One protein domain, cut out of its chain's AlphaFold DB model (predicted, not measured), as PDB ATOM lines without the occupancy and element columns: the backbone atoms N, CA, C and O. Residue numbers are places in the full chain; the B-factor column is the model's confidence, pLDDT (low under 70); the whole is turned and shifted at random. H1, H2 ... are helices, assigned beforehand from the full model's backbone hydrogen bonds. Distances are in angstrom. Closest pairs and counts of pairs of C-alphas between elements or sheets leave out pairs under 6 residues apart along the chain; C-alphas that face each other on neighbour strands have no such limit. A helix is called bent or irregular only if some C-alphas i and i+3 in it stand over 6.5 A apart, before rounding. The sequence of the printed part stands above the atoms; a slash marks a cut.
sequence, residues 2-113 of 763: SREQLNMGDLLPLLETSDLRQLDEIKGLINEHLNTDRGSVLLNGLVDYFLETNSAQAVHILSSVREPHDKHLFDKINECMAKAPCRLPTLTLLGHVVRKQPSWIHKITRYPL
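Overview. This is residues 2 to 113 of the 763 residues of the protein "Hamartin-like" of Sinocyclocheilus anshuiensis (UniProt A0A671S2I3). Two helical hairpins, H3 with H4 and H5 with H6, stand one after the other along the longest axis, with H1 and H2 at one end and short H7 at the other. Residues 2 to 6 trail away as a tail at the H1 and H2 end. The printed part has 112 residues with seven named helices, H1 to H7 in order, and no named strand: all helix. It is compact, with a radius of gyration of the C-alphas of 14.0 A, yet elongated, spanning 46 by 27 by 22 A.

Along the chain. H1 is residues 13 to 16, from C-alpha 13 at (123.890, 3.929, 273.191). H2 is residues 20 to 34, 20.6 A; H3 39 to 53, 20.4 A; H4 56 to 62; H5 69 to 82, 20.5 A. H6, residues 84 to 99, 23.4 A, is irregular, with C-alphas 85 and 88 7.4 A apart. H7, residues 105 to 110, is only just irregular, with C-alphas 106 and 109 6.6 A apart; it ends at C-alpha 110 at (91.121, 9.558, 269.363).

Arrangement. H1 touches H2, closest C-alphas Leu 15 and Leu 23, 6.2 A. H2 and H3 touch only at the corner, His 33 to Gly 39, 6.0 A between C-alphas. H3, the hub, touches H4 at a shallow tilt of 26 degrees, opposite ways; the closest C-alphas are Phe 50 and Ala 58, 5.9 A. H3 touches H5 at a steep tilt of 39 degrees, closest C-alphas Ser 40 and His 72, 6.2 A. H5 touches H6, closest C-alphas Met 81 and Arg 87, 4.8 A. H7 is close to but not clearly touching H5, closest C-alphas Phe 74 and Ile 108, 7.5 A. Every O i to N i+4 pair is within hydrogen-bond range in H2, H3, H4 and H5; in H6 10 of 12 are, in H7 0 of 2, with 2 of 3 O i to N i+3 pairs, and H1 is too short for such a pair.

Size, cuts and confidence. The C-alphas farthest apart, Ser 2 and Thr 109, are 47.2 A apart. The printed part has no cut and no long link. Residues 2 to 9 and 37 have pLDDT under 70.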
ATOM      1  N   SER A   2     132.731  15.584 290.346       30.45
ATOM      2  CA  SER A   2     131.401  16.105 290.017       30.45
ATOM      3  C   SER A   2     130.400  14.984 289.714       30.45
ATOM      4  O   SER A   2     130.747  14.025 289.031       30.45
ATOM      5  N   ARG A   3     129.135  15.144 290.126       34.19
ATOM      6  CA  ARG A   3     128.016  14.533 289.393       34.19
ATOM      7  C   ARG A   3     127.816  15.357 288.124       34.19
ATOM      8  O   ARG A   3     127.095  16.352 288.146       34.19
ATOM      9  N   GLU A   4     128.505  14.984 287.055       36.19
ATOM     10  CA  GLU A   4     128.160  15.483 285.726       36.19
ATOM     11  C   GLU A   4     126.765  14.964 285.373       36.19
ATOM     12  O   GLU A   4     126.427  13.806 285.627       36.19
ATOM     13  N   GLN A   5     125.917  15.851 284.856       40.59
ATOM     14  CA  GLN A   5     124.604  15.471 284.356       40.59
ATOM     15  C   GLN A   5     124.821  14.795 283.002       40.59
ATOM     16  O   GLN A   5     124.920  15.492 281.993       40.59
ATOM     17  N   LEU A   6     124.934  13.460 282.999       48.59
ATOM     18  CA  LEU A   6     124.906  12.650 281.775       48.59
ATOM     19  C   LEU A   6     123.742  13.134 280.906       48.59
ATOM     20  O   LEU A   6     122.608  13.226 281.395       48.59
ATOM     21  N   ASN A   7     124.006  13.502 279.649       58.62
ATOM     22  CA  ASN A   7     122.927  13.978 278.795       58.62
ATOM     23  C   ASN A   7     121.965  12.819 278.533       58.62
ATOM     24  O   ASN A   7     122.368  11.671 278.379       58.62
ATOM     25  N   MET A   8     120.671  13.123 278.429       60.06
ATOM     26  CA  MET A   8     119.639  12.092 278.244       60.06
ATOM     27  C   MET A   8     119.825  11.274 276.950       60.06
ATOM     28  O   MET A   8     119.289  10.176 276.853       60.06
ATOM     29  N   GLY A   9     120.584  11.792 275.973       61.56
ATOM     30  CA  GLY A   9     120.998  11.056 274.776       61.56
ATOM     31  C   GLY A   9     122.171  10.094 275.005       61.56
ATOM     32  O   GLY A   9     122.204   9.042 274.378       61.56
ATOM     33  N   ASP A  10     123.084  10.392 275.935       70.12
ATOM     34  CA  ASP A  10     124.288   9.587 276.214       70.12
ATOM     35  C   ASP A  10     123.934   8.223 276.836       70.12
ATOM     36  O   ASP A  10     124.699   7.267 276.738       70.12
ATOM     37  N   LEU A  11     122.752   8.124 277.455       73.06
ATOM     38  CA  LEU A  11     122.211   6.888 278.024       73.06
ATOM     39  C   LEU A  11     121.658   5.919 276.965       73.06
ATOM     40  O   LEU A  11     121.514   4.734 277.255       73.06
ATOM     41  N   LEU A  12     121.341   6.392 275.752       79.75
ATOM     42  CA  LEU A  12     120.699   5.565 274.724       79.75
ATOM     43  C   LEU A  12     121.669   4.548 274.088       79.75
ATOM     44  O   LEU A  12     121.311   3.374 274.046       79.75
ATOM     45  N   PRO A  13     122.912   4.904 273.689       80.88
ATOM     46  CA  PRO A  13     123.890   3.929 273.191       80.88
ATOM     47  C   PRO A  13     124.268   2.840 274.203       80.88
ATOM     48  O   PRO A  13     124.685   1.755 273.804       80.88
ATOM     49  N   LEU A  14     124.112   3.104 275.506       77.44
ATOM     50  CA  LEU A  14     124.422   2.142 276.566       77.44
ATOM     51  C   LEU A  14     123.394   0.995 276.654       77.44
ATOM     52  O   LEU A  14     123.660   0.002 277.330       77.44
ATOM     53  N   LEU A  15     122.268   1.074 275.934       78.00
ATOM     54  CA  LEU A  15     121.277  -0.006 275.832       78.00
ATOM     55  C   LEU A  15     121.797  -1.262 275.110       78.00
ATOM     56  O   LEU A  15     121.220  -2.330 275.288       78.00
ATOM     57  N   GLU A  16     122.895  -1.168 274.355       79.69
ATOM     58  CA  GLU A  16     123.534  -2.319 273.689       79.69
ATOM     59  C   GLU A  16     124.648  -2.971 274.543       79.69
ATOM     60  O   GLU A  16     125.390  -3.835 274.074       79.69
ATOM     61  N   THR A  17     124.775  -2.574 275.816       80.44
ATOM     62  CA  THR A  17     125.734  -3.160 276.769       80.44
ATOM     63  C   THR A  17     125.424  -4.634 277.040       80.44
ATOM     64  O   THR A  17     124.313  -4.987 277.427       80.44
ATOM     65  N   SER A  18     126.428  -5.506 276.888       73.00
ATOM     66  CA  SER A  18     126.265  -6.962 277.040       73.00
ATOM     67  C   SER A  18     126.196  -7.460 278.494       73.00
ATOM     68  O   SER A  18     125.889  -8.628 278.720       73.00
ATOM     69  N   ASP A  19     126.481  -6.605 279.482       80.50
ATOM     70  CA  ASP A  19     126.289  -6.911 280.905       80.50
ATOM     71  C   ASP A  19     124.823  -6.678 281.297       80.50
ATOM     72  O   ASP A  19     124.344  -5.542 281.335       80.50
ATOM     73  N   LEU A  20     124.125  -7.767 281.630       76.00
ATOM     74  CA  LEU A  20     122.718  -7.759 282.033       76.00
ATOM     75  C   LEU A  20     122.440  -6.881 283.265       76.00
ATOM     76  O   LEU A  20     121.363  -6.295 283.347       76.00
ATOM     77  N   ARG A  21     123.386  -6.757 284.208       76.19
ATOM     78  CA  ARG A  21     123.193  -5.941 285.420       76.19
ATOM     79  C   ARG A  21     123.240  -4.458 285.092       76.19
ATOM     80  O   ARG A  21     122.318  -3.731 285.445       76.19
ATOM     81  N   GLN A  22     124.261  -4.038 284.345       80.69
ATOM     82  CA  GLN A  22     124.360  -2.663 283.849       80.69
ATOM     83  C   GLN A  22     123.154  -2.321 282.969       80.69
ATOM     84  O   GLN A  22     122.566  -1.255 283.118       80.69
ATOM     85  N   LEU A  23     122.730  -3.241 282.098       80.75
ATOM     86  CA  LEU A  23     121.564  -3.058 281.240       80.75
ATOM     87  C   LEU A  23     120.262  -2.852 282.037       80.75
ATOM     88  O   LEU A  23     119.464  -1.986 281.676       80.75
ATOM     89  N   ASP A  24     120.034  -3.605 283.114       80.44
ATOM     90  CA  ASP A  24     118.840  -3.435 283.952       80.44
ATOM     91  C   ASP A  24     118.921  -2.188 284.856       80.44
ATOM     92  O   ASP A  24     117.907  -1.506 285.030       80.44
ATOM     93  N   GLU A  25     120.112  -1.795 285.322       81.00
ATOM     94  CA  GLU A  25     120.348  -0.484 285.952       81.00
ATOM     95  C   GLU A  25     120.044   0.675 284.980       81.00
ATOM     96  O   GLU A  25     119.336   1.619 285.336       81.00
ATOM     97  N   ILE A  26     120.496   0.585 283.723       82.62
ATOM     98  CA  ILE A  26     120.244   1.579 282.666       82.62
ATOM     99  C   ILE A  26     118.751   1.648 282.311       82.62
ATOM    100  O   ILE A  26     118.202   2.747 282.203       82.62
ATOM    101  N   LYS A  27     118.055   0.507 282.183       81.75
ATOM    102  CA  LYS A  27     116.587   0.474 282.012       81.75
ATOM    103  C   LYS A  27     115.871   1.126 283.194       81.75
ATOM    104  O   LYS A  27     114.924   1.880 282.974       81.75
ATOM    105  N   GLY A  28     116.319   0.852 284.422       80.25
ATOM    106  CA  GLY A  28     115.810   1.475 285.643       80.25
ATOM    107  C   GLY A  28     115.928   2.996 285.579       80.25
ATOM    108  O   GLY A  28     114.915   3.690 285.644       80.25
ATOM    109  N   LEU A  29     117.137   3.503 285.325       81.25
ATOM    110  CA  LEU A  29     117.415   4.933 285.179       81.25
ATOM    111  C   LEU A  29     116.593   5.583 284.057       81.25
ATOM    112  O   LEU A  29     116.014   6.646 284.272       81.25
ATOM    113  N   ILE A  30     116.494   4.968 282.875       82.44
ATOM    114  CA  ILE A  30     115.690   5.503 281.763       82.44
ATOM    115  C   ILE A  30     114.205   5.551 282.142       82.44
ATOM    116  O   ILE A  30     113.537   6.549 281.872       82.44
ATOM    117  N   ASN A  31     113.686   4.521 282.815       82.50
ATOM    118  CA  ASN A  31     112.305   4.491 283.286       82.50
ATOM    119  C   ASN A  31     112.045   5.538 284.388       82.50
ATOM    120  O   ASN A  31     111.018   6.210 284.356       82.50
ATOM    121  N   GLU A  32     112.978   5.765 285.317       81.81
ATOM    122  CA  GLU A  32     112.896   6.882 286.273       81.81
ATOM    123  C   GLU A  32     112.867   8.241 285.556       81.81
ATOM    124  O   GLU A  32     111.993   9.063 285.834       81.81
ATOM    125  N   HIS A  33     113.755   8.466 284.581       80.50
ATOM    126  CA  HIS A  33     113.815   9.725 283.830       80.50
ATOM    127  C   HIS A  33     112.574   9.958 282.953       80.50
ATOM    128  O   HIS A  33     112.154  11.108 282.796       80.50
ATOM    129  N   LEU A  34     111.941   8.898 282.433       81.06
ATOM    130  CA  LEU A  34     110.654   8.993 281.736       81.06
ATOM    131  C   LEU A  34     109.549   9.559 282.641       81.06
ATOM    132  O   LEU A  34     108.727  10.323 282.149       81.06
ATOM    133  N   ASN A  35     109.570   9.284 283.950       78.38
ATOM    134  CA  ASN A  35     108.602   9.816 284.923       78.38
ATOM    135  C   ASN A  35     108.891  11.273 285.373       78.38
ATOM    136  O   ASN A  35     108.269  11.757 286.319       78.38
ATOM    137  N   THR A  36     109.823  11.988 284.728       80.62
ATOM    138  CA  THR A  36     110.135  13.406 285.017       80.62
ATOM    139  C   THR A  36     109.561  14.357 283.960       80.62
ATOM    140  O   THR A  36     109.222  13.936 282.854       80.62
ATOM    141  N   ASP A  37     109.548  15.668 284.238       69.38
ATOM    142  CA  ASP A  37     109.090  16.723 283.309       69.38
ATOM    143  C   ASP A  37     109.762  16.696 281.917       69.38
ATOM    144  O   ASP A  37     109.240  17.267 280.958       69.38
ATOM    145  N   ARG A  38     110.927  16.044 281.774       74.75
ATOM    146  CA  ARG A  38     111.648  15.895 280.495       74.75
ATOM    147  C   ARG A  38     111.364  14.574 279.769       74.75
ATOM    148  O   ARG A  38     111.886  14.366 278.672       74.75
ATOM    149  N   GLY A  39     110.520  13.707 280.328       78.50
ATOM    150  CA  GLY A  39     110.243  12.366 279.812       78.50
ATOM    151  C   GLY A  39     109.736  12.329 278.369       78.50
ATOM    152  O   GLY A  39     110.062  11.404 277.636       78.50
ATOM    153  N   SER A  40     109.014  13.354 277.903       83.31
ATOM    154  CA  SER A  40     108.581  13.467 276.498       83.31
ATOM    155  C   SER A  40     109.742  13.669 275.510       83.31
ATOM    156  O   SER A  40     109.681  13.175 274.386       83.31
ATOM    157  N   VAL A  41     110.825  14.337 275.923       85.94
ATOM    158  CA  VAL A  41     112.035  14.523 275.103       85.94
ATOM    159  C   VAL A  41     112.847  13.229 275.050       85.94
ATOM    160  O   VAL A  41     113.267  12.816 273.971       85.94
ATOM    161  N   LEU A  42     113.005  12.552 276.193       86.19
ATOM    162  CA  LEU A  42     113.654  11.239 276.275       86.19
ATOM    163  C   LEU A  42     112.888  10.173 275.472       86.19
ATOM    164  O   LEU A  42     113.502   9.398 274.748       86.19
ATOM    165  N   LEU A  43     111.554  10.175 275.532       88.31
ATOM    166  CA  LEU A  43     110.695   9.288 274.745       88.31
ATOM    167  C   LEU A  43     110.868   9.504 273.235       88.31
ATOM    168  O   LEU A  43     110.993   8.534 272.490       88.31
ATOM    169  N   ASN A  44     110.919  10.760 272.781       89.75
ATOM    170  CA  ASN A  44     111.188  11.070 271.376       89.75
ATOM    171  C   ASN A  44     112.573  10.565 270.948       89.75
ATOM    172  O   ASN A  44     112.677   9.926 269.903       89.75
ATOM    173  N   GLY A  45     113.599  10.776 271.784       87.62
ATOM    174  CA  GLY A  45     114.951  10.262 271.560       87.62
ATOM    175  C   GLY A  45     115.028   8.732 271.527       87.62
ATOM    176  O   GLY A  45     115.710   8.188 270.671       87.62
ATOM    177  N   LEU A  46     114.279   8.028 272.384       88.12
ATOM    178  CA  LEU A  46     114.152   6.564 272.351       88.12
ATOM    179  C   LEU A  46     113.520   6.067 271.042       88.12
ATOM    180  O   LEU A  46     113.965   5.056 270.501       88.12
ATOM    181  N   VAL A  47     112.504   6.766 270.521       90.06
ATOM    182  CA  VAL A  47     111.900   6.434 269.218       90.06
ATOM    183  C   VAL A  47     112.891   6.686 268.083       90.06
ATOM    184  O   VAL A  47     113.067   5.806 267.250       90.06
ATOM    185  N   ASP A  48     113.561   7.840 268.051       90.56
ATOM    186  CA  ASP A  48     114.549   8.152 267.007       90.56
ATOM    187  C   ASP A  48     115.739   7.171 267.046       90.56
ATOM    188  O   ASP A  48     116.094   6.597 266.020       90.56
ATOM    189  N   TYR A  49     116.258   6.855 268.238       89.06
ATOM    190  CA  TYR A  49     117.290   5.834 268.444       89.06
ATOM    191  C   TYR A  49     116.846   4.446 267.962       89.06
ATOM    192  O   TYR A  49     117.621   3.745 267.310       89.06
ATOM    193  N   PHE A  50     115.594   4.043 268.212       89.62
ATOM    194  CA  PHE A  50     115.050   2.806 267.646       89.62
ATOM    195  C   PHE A  50     114.982   2.847 266.108       89.62
ATOM    196  O   PHE A  50     115.311   1.853 265.466       89.62
ATOM    197  N   LEU A  51     114.582   3.972 265.505       87.81
ATOM    198  CA  LEU A  51     114.503   4.108 264.044       87.81
ATOM    199  C   LEU A  51     115.880   4.023 263.362       87.81
ATOM    200  O   LEU A  51     115.947   3.597 262.210       87.81
ATOM    201  N   GLU A  52     116.956   4.396 264.060       87.88
ATOM    202  CA  GLU A  52     118.339   4.301 263.569       87.88
ATOM    203  C   GLU A  52     119.002   2.939 263.850       87.88
ATOM    204  O   GLU A  52     119.753   2.443 263.011       87.88
ATOM    205  N   THR A  53     118.733   2.319 265.006       86.00
ATOM    206  CA  THR A  53     119.452   1.110 265.475       86.00
ATOM    207  C   THR A  53     118.657  -0.194 265.403       86.00
ATOM    208  O   THR A  53     119.251  -1.268 265.440       86.00
ATOM    209  N   ASN A  54     117.324  -0.124 265.339       83.94
ATOM    210  CA  ASN A  54     116.408  -1.254 265.541       83.94
ATOM    211  C   ASN A  54     116.605  -1.986 266.898       83.94
ATOM    212  O   ASN A  54     116.287  -3.170 267.020       83.94
ATOM    213  N   SER A  55     117.127  -1.290 267.924       87.06
ATOM    214  CA  SER A  55     117.445  -1.853 269.248       87.06
ATOM    215  C   SER A  55     116.253  -2.556 269.911       87.06
ATOM    216  O   SER A  55     115.212  -1.950 270.193       87.06
ATOM    217  N   ALA A  56     116.434  -3.834 270.254       84.44
ATOM    218  CA  ALA A  56     115.427  -4.627 270.961       84.44
ATOM    219  C   ALA A  56     115.148  -4.099 272.384       84.44
ATOM    220  O   ALA A  56     114.023  -4.212 272.879       84.44
ATOM    221  N   GLN A  57     116.144  -3.486 273.032       85.19
ATOM    222  CA  GLN A  57     115.993  -2.909 274.372       85.19
ATOM    223  C   GLN A  57     115.195  -1.600 274.317       85.19
ATOM    224  O   GLN A  57     114.304  -1.389 275.144       85.19
ATOM    225  N   ALA A  58     115.414  -0.769 273.288       86.12
ATOM    226  CA  ALA A  58     114.575   0.402 273.032       86.12
ATOM    227  C   ALA A  58     113.108   0.001 272.776       86.12
ATOM    228  O   ALA A  58     112.205   0.582 273.379       86.12
ATOM    229  N   VAL A  59     112.853  -1.049 271.979       87.69
ATOM    230  CA  VAL A  59     111.494  -1.602 271.783       87.69
ATOM    231  C   VAL A  59     110.869  -2.061 273.099       87.69
ATOM    232  O   VAL A  59     109.688  -1.794 273.331       87.69
ATOM    233  N   HIS A  60     111.630  -2.729 273.973       85.44
ATOM    234  CA  HIS A  60     111.131  -3.179 275.274       85.44
ATOM    235  C   HIS A  60     110.662  -1.999 276.139       85.44
ATOM    236  O   HIS A  60     109.542  -2.021 276.651       85.44
ATOM    237  N   ILE A  61     111.481  -0.946 276.244       86.44
ATOM    238  CA  ILE A  61     111.149   0.272 276.996       86.44
ATOM    239  C   ILE A  61     109.922   0.961 276.376       86.44
ATOM    240  O   ILE A  61     108.929   1.175 277.073       86.44
ATOM    241  N   LEU A  62     109.933   1.217 275.063       87.38
ATOM    242  CA  LEU A  62     108.839   1.882 274.339       87.38
ATOM    243  C   LEU A  62     107.508   1.111 274.401       87.38
ATOM    244  O   LEU A  62     106.442   1.724 274.415       87.38
ATOM    245  N   SER A  63     107.551  -0.219 274.499       86.00
ATOM    246  CA  SER A  63     106.355  -1.063 274.654       86.00
ATOM    247  C   SER A  63     105.879  -1.205 276.110       86.00
ATOM    248  O   SER A  63     104.863  -1.856 276.352       86.00
ATOM    249  N   SER A  64     106.592  -0.614 277.076       85.00
ATOM    250  CA  SER A  64     106.256  -0.606 278.514       85.00
ATOM    251  C   SER A  64     105.760   0.757 279.032       85.00
ATOM    252  O   SER A  64     105.487   0.915 280.225       85.00
ATOM    253  N   VAL A  65     105.631   1.736 278.130       86.44
ATOM    254  CA  VAL A  65     105.245   3.127 278.411       86.44
ATOM    255  C   VAL A  65     103.889   3.217 279.125       86.44
ATOM    256  O   VAL A  65     102.940   2.492 278.823       86.44
ATOM    257  N   ARG A  66     103.794   4.145 280.083       84.38
ATOM    258  CA  ARG A  66     102.604   4.397 280.910       84.38
ATOM    259  C   ARG A  66     101.996   5.765 280.599       84.38
ATOM    260  O   ARG A  66     102.652   6.638 280.030       84.38
ATOM    261  N   GLU A  67     100.742   5.961 280.988       82.56
ATOM    262  CA  GLU A  67     100.111   7.288 280.975       82.56
ATOM    263  C   GLU A  67     100.914   8.257 281.873       82.56
ATOM    264  O   GLU A  67     101.396   7.816 282.919       82.56
ATOM    265  N   PRO A  68     101.079   9.547 281.516       81.62
ATOM    266  CA  PRO A  68     100.486  10.274 280.382       81.62
ATOM    267  C   PRO A  68     101.335  10.266 279.088       81.62
ATOM    268  O   PRO A  68     101.085  11.044 278.165       81.62
ATOM    269  N   HIS A  69     102.374   9.431 279.012       85.25
ATOM    270  CA  HIS A  69     103.329   9.425 277.896       85.25
ATOM    271  C   HIS A  69     102.795   8.702 276.645       85.25
ATOM    272  O   HIS A  69     103.373   8.833 275.565       85.25
ATOM    273  N   ASP A  70     101.649   8.022 276.763       88.06
ATOM    274  CA  ASP A  70     100.889   7.408 275.670       88.06
ATOM    275  C   ASP A  70     100.583   8.402 274.541       88.06
ATOM    276  O   ASP A  70     100.775   8.089 273.365       88.06
ATOM    277  N   LYS A  71     100.197   9.638 274.892       89.69
ATOM    278  CA  LYS A  71      99.979  10.702 273.905       89.69
ATOM    279  C   LYS A  71     101.253  11.018 273.119       89.69
ATOM    280  O   LYS A  71     101.224  11.048 271.892       89.69
ATOM    281  N   HIS A  72     102.357  11.266 273.821       89.81
ATOM    282  CA  HIS A  72     103.618  11.663 273.193       89.81
ATOM    283  C   HIS A  72     104.160  10.562 272.274       89.81
ATOM    284  O   HIS A  72     104.645  10.865 271.185       89.81
ATOM    285  N   LEU A  73     103.998   9.292 272.665       91.31
ATOM    286  CA  LEU A  73     104.342   8.147 271.825       91.31
ATOM    287  C   LEU A  73     103.495   8.115 270.542       91.31
ATOM    288  O   LEU A  73     104.050   7.985 269.452       91.31
ATOM    289  N   PHE A  74     102.171   8.279 270.641       92.94
ATOM    290  CA  PHE A  74     101.296   8.310 269.463       92.94
ATOM    291  C   PHE A  74     101.574   9.502 268.535       92.94
ATOM    292  O   PHE A  74     101.627   9.311 267.318       92.94
ATOM    293  N   ASP A  75     101.785  10.703 269.082       92.44
ATOM    294  CA  ASP A  75     102.096  11.908 268.302       92.44
ATOM    295  C   ASP A  75     103.424  11.735 267.526       92.44
ATOM    296  O   ASP A  75     103.481  12.007 266.323       92.44
ATOM    297  N   LYS A  76     104.465  11.187 268.175       93.25
ATOM    298  CA  LYS A  76     105.779  10.905 267.565       93.25
ATOM    299  C   LYS A  76     105.723   9.790 266.512       93.25
ATOM    300  O   LYS A  76     106.252   9.963 265.415       93.25
ATOM    301  N   ILE A  77     105.052   8.669 266.797       93.75
ATOM    302  CA  ILE A  77     104.851   7.578 265.823       93.75
ATOM    303  C   ILE A  77     104.081   8.099 264.596       93.75
ATOM    304  O   ILE A  77     104.429   7.765 263.465       93.75
ATOM    305  N   ASN A  78     103.079   8.961 264.785       94.19
ATOM    306  CA  ASN A  78     102.332   9.569 263.683       94.19
ATOM    307  C   ASN A  78     103.208  10.491 262.808       94.19
ATOM    308  O   ASN A  78     103.101  10.448 261.581       94.19
ATOM    309  N   GLU A  79     104.108  11.278 263.408       93.69
ATOM    310  CA  GLU A  79     105.087  12.096 262.675       93.69
ATOM    311  C   GLU A  79     106.056  11.231 261.845       93.69
ATOM    312  O   GLU A  79     106.290  11.500 260.663       93.69
ATOM    313  N   CYS A  80     106.588  10.156 262.433       91.75
ATOM    314  CA  CYS A  80     107.516   9.259 261.745       91.75
ATOM    315  C   CYS A  80     106.832   8.438 260.637       91.75
ATOM    316  O   CYS A  80     107.423   8.242 259.579       91.75
ATOM    317  N   MET A  81     105.562   8.051 260.802       89.81
ATOM    318  CA  MET A  81     104.795   7.320 259.783       89.81
ATOM    319  C   MET A  81     104.511   8.158 258.521       89.81
ATOM    320  O   MET A  81     104.400   7.618 257.417       89.81
ATOM    321  N   ALA A  82     104.450   9.489 258.636       89.38
ATOM    322  CA  ALA A  82     104.334  10.359 257.465       89.38
ATOM    323  C   ALA A  82     105.571  10.258 256.544       89.38
ATOM    324  O   ALA A  82     105.438  10.260 255.313       89.38
ATOM    325  N   LYS A  83     106.769  10.113 257.131       89.50
ATOM    326  CA  LYS A  83     108.065  10.073 256.437       89.50
ATOM    327  C   LYS A  83     108.288   8.701 255.792       89.50
ATOM    328  O   LYS A  83     108.505   7.713 256.484       89.50
ATOM    329  N   ALA A  84     108.293   8.648 254.458       85.81
ATOM    330  CA  ALA A  84     108.415   7.405 253.684       85.81
ATOM    331  C   ALA A  84     109.518   6.422 254.156       85.81
ATOM    332  O   ALA A  84     109.162   5.276 254.431       85.81
ATOM    333  N   PRO A  85     110.802   6.813 254.332       85.81
ATOM    334  CA  PRO A  85     111.846   5.871 254.758       85.81
ATOM    335  C   PRO A  85     111.648   5.335 256.186       85.81
ATOM    336  O   PRO A  85     112.139   4.262 256.515       85.81
ATOM    337  N   CYS A  86     110.904   6.048 257.035       89.00
ATOM    338  CA  CYS A  86     110.665   5.656 258.421       89.00
ATOM    339  C   CYS A  86     109.441   4.736 258.580       89.00
ATOM    340  O   CYS A  86     109.245   4.200 259.672       89.00
ATOM    341  N   ARG A  87     108.613   4.534 257.538       90.69
ATOM    342  CA  ARG A  87     107.327   3.811 257.635       90.69
ATOM    343  C   ARG A  87     107.465   2.393 258.167       90.69
ATOM    344  O   ARG A  87     106.801   2.068 259.146       90.69
ATOM    345  N   LEU A  88     108.318   1.567 257.560       90.31
ATOM    346  CA  LEU A  88     108.445   0.160 257.946       90.31
ATOM    347  C   LEU A  88     108.962  -0.008 259.393       90.31
ATOM    348  O   LEU A  88     108.291  -0.702 260.163       90.31
ATOM    349  N   PRO A  89     110.046   0.667 259.836       88.94
ATOM    350  CA  PRO A  89     110.429   0.674 261.250       88.94
ATOM    351  C   PRO A  89     109.328   1.215 262.178       88.94
ATOM    352  O   PRO A  89     109.036   0.605 263.203       88.94
ATOM    353  N   THR A  90     108.641   2.300 261.806       92.75
ATOM    354  CA  THR A  90     107.574   2.906 262.632       92.75
ATOM    355  C   THR A  90     106.365   1.976 262.804       92.75
ATOM    356  O   THR A  90     105.838   1.838 263.908       92.75
ATOM    357  N   LEU A  91     105.941   1.289 261.737       92.44
ATOM    358  CA  LEU A  91     104.899   0.257 261.788       92.44
ATOM    359  C   LEU A  91     105.356  -0.968 262.586       92.44
ATOM    360  O   LEU A  91     104.567  -1.541 263.335       92.44
ATOM    361  N   THR A  92     106.634  -1.337 262.483       89.25
ATOM    362  CA  THR A  92     107.230  -2.423 263.272       89.25
ATOM    363  C   THR A  92     107.207  -2.091 264.765       89.25
ATOM    364  O   THR A  92     106.774  -2.927 265.558       89.25
ATOM    365  N   LEU A  93     107.581  -0.869 265.163       90.88
ATOM    366  CA  LEU A  93     107.469  -0.387 266.544       90.88
ATOM    367  C   LEU A  93     106.015  -0.407 267.028       90.88
ATOM    368  O   LEU A  93     105.723  -0.995 268.070       90.88
ATOM    369  N   LEU A  94     105.089   0.166 266.250       91.81
ATOM    370  CA  LEU A  94     103.663   0.172 266.580       91.81
ATOM    371  C   LEU A  94     103.118  -1.257 266.761       91.81
ATOM    372  O   LEU A  94     102.374  -1.515 267.703       91.81
ATOM    373  N   GLY A  95     103.555  -2.210 265.934       87.56
ATOM    374  CA  GLY A  95     103.221  -3.627 266.070       87.56
ATOM    375  C   GLY A  95     103.830  -4.325 267.290       87.56
ATOM    376  O   GLY A  95     103.295  -5.342 267.723       87.56
ATOM    377  N   HIS A  96     104.915  -3.819 267.883       85.81
ATOM    378  CA  HIS A  96     105.401  -4.294 269.187       85.81
ATOM    379  C   HIS A  96     104.579  -3.702 270.341       85.81
ATOM    380  O   HIS A  96     104.135  -4.454 271.208       85.81
ATOM    381  N   VAL A  97     104.288  -2.397 270.290       89.00
ATOM    382  CA  VAL A  97     103.455  -1.696 271.281       89.00
ATOM    383  C   VAL A  97     102.043  -2.294 271.342       89.00
ATOM    384  O   VAL A  97     101.585  -2.666 272.419       89.00
ATOM    385  N   VAL A  98     101.372  -2.474 270.197       88.00
ATOM    386  CA  VAL A  98     100.022  -3.066 270.120       88.00
ATOM    387  C   VAL A  98     100.020  -4.494 270.678       88.00
ATOM    388  O   VAL A  98      99.177  -4.818 271.509       88.00
ATOM    389  N   ARG A  99     100.997  -5.342 270.316       86.75
ATOM    390  CA  ARG A  99     101.080  -6.731 270.818       86.75
ATOM    391  C   ARG A  99     101.281  -6.845 272.334       86.75
ATOM    392  O   ARG A  99     100.979  -7.903 272.879       86.75
ATOM    393  N   LYS A 100     101.754  -5.800 273.023       84.25
ATOM    394  CA  LYS A 100     101.835  -5.764 274.496       84.25
ATOM    395  C   LYS A 100     100.519  -5.384 275.189       84.25
ATOM    396  O   LYS A 100     100.477  -5.430 276.412       84.25
ATOM    397  N   GLN A 101      99.468  -5.045 274.434       84.25
ATOM    398  CA  GLN A 101      98.129  -4.697 274.936       84.25
ATOM    399  C   GLN A 101      98.130  -3.680 276.104       84.25
ATOM    400  O   GLN A 101      97.476  -3.916 277.123       84.25
ATOM    401  N   PRO A 102      98.858  -2.546 276.015       85.69
ATOM    402  CA  PRO A 102      98.881  -1.571 277.100       85.69
ATOM    403  C   PRO A 102      97.480  -0.988 277.322       85.69
ATOM    404  O   PRO A 102      96.762  -0.705 276.364       85.69
ATOM    405  N   SER A 103      97.089  -0.763 278.579       86.50
ATOM    406  CA  SER A 103      95.714  -0.390 278.963       86.50
ATOM    407  C   SER A 103      95.151   0.831 278.220       86.50
ATOM    408  O   SER A 103      93.952   0.907 277.949       86.50
ATOM    409  N   TRP A 104      96.017   1.770 277.833       90.56
ATOM    410  CA  TRP A 104      95.689   2.987 277.089       90.56
ATOM    411  C   TRP A 104      95.538   2.799 275.565       90.56
ATOM    412  O   TRP A 104      95.139   3.747 274.889       90.56
ATOM    413  N   ILE A 105      95.797   1.610 274.998       90.31
ATOM    414  CA  ILE A 105      95.799   1.379 273.536       90.31
ATOM    415  C   ILE A 105      94.472   1.753 272.864       90.31
ATOM    416  O   ILE A 105      94.465   2.312 271.768       90.31
ATOM    417  N   HIS A 106      93.347   1.549 273.558       89.00
ATOM    418  CA  HIS A 106      92.001   1.892 273.095       89.00
ATOM    419  C   HIS A 106      91.852   3.379 272.697       89.00
ATOM    420  O   HIS A 106      91.019   3.726 271.851       89.00
ATOM    421  N   LYS A 107      92.680   4.270 273.270       90.38
ATOM    422  CA  LYS A 107      92.699   5.705 272.955       90.38
ATOM    423  C   LYS A 107      93.208   6.017 271.549       90.38
ATOM    424  O   LYS A 107      92.970   7.133 271.100       90.38
ATOM    425  N   ILE A 108      93.876   5.093 270.846       90.38
ATOM    426  CA  ILE A 108      94.429   5.335 269.496       90.38
ATOM    427  C   ILE A 108      93.364   5.823 268.497       90.38
ATOM    428  O   ILE A 108      93.665   6.602 267.600       90.38
ATOM    429  N   THR A 109      92.101   5.449 268.724       87.94
ATOM    430  CA  THR A 109      90.897   5.931 268.019       87.94
ATOM    431  C   THR A 109      90.672   7.445 268.100       87.94
ATOM    432  O   THR A 109      89.996   8.012 267.250       87.94
ATOM    433  N   ARG A 110      91.228   8.111 269.118       87.75
ATOM    434  CA  ARG A 110      91.121   9.558 269.363       87.75
ATOM    435  C   ARG A 110      92.304  10.347 268.792       87.75
ATOM    436  O   ARG A 110      92.300  11.573 268.870       87.75
ATOM    437  N   TYR A 111      93.311   9.659 268.252       89.62
ATOM    438  CA  TYR A 111      94.543  10.242 267.726       89.62
ATOM    439  C   TYR A 111      94.638  10.040 266.204       89.62
ATOM    440  O   TYR A 111      94.145   9.040 265.680       89.62
ATOM    441  N   PRO A 112      95.311  10.942 265.462       91.19
ATOM    442  CA  PRO A 112      95.428  10.838 264.004       91.19
ATOM    443  C   PRO A 112      96.195   9.591 263.533       91.19
ATOM    444  O   PRO A 112      96.088   9.223 262.366       91.19
ATOM    445  N   LEU A 113      96.922   8.911 264.428       93.31
ATOM    446  CA  LEU A 113      97.711   7.719 264.122       93.31
ATOM    447  C   LEU A 113      96.892   6.595 263.465       93.31
ATOM    448  O   LEU A 113      97.383   5.964 262.529       93.31
TER     449      LEU A 113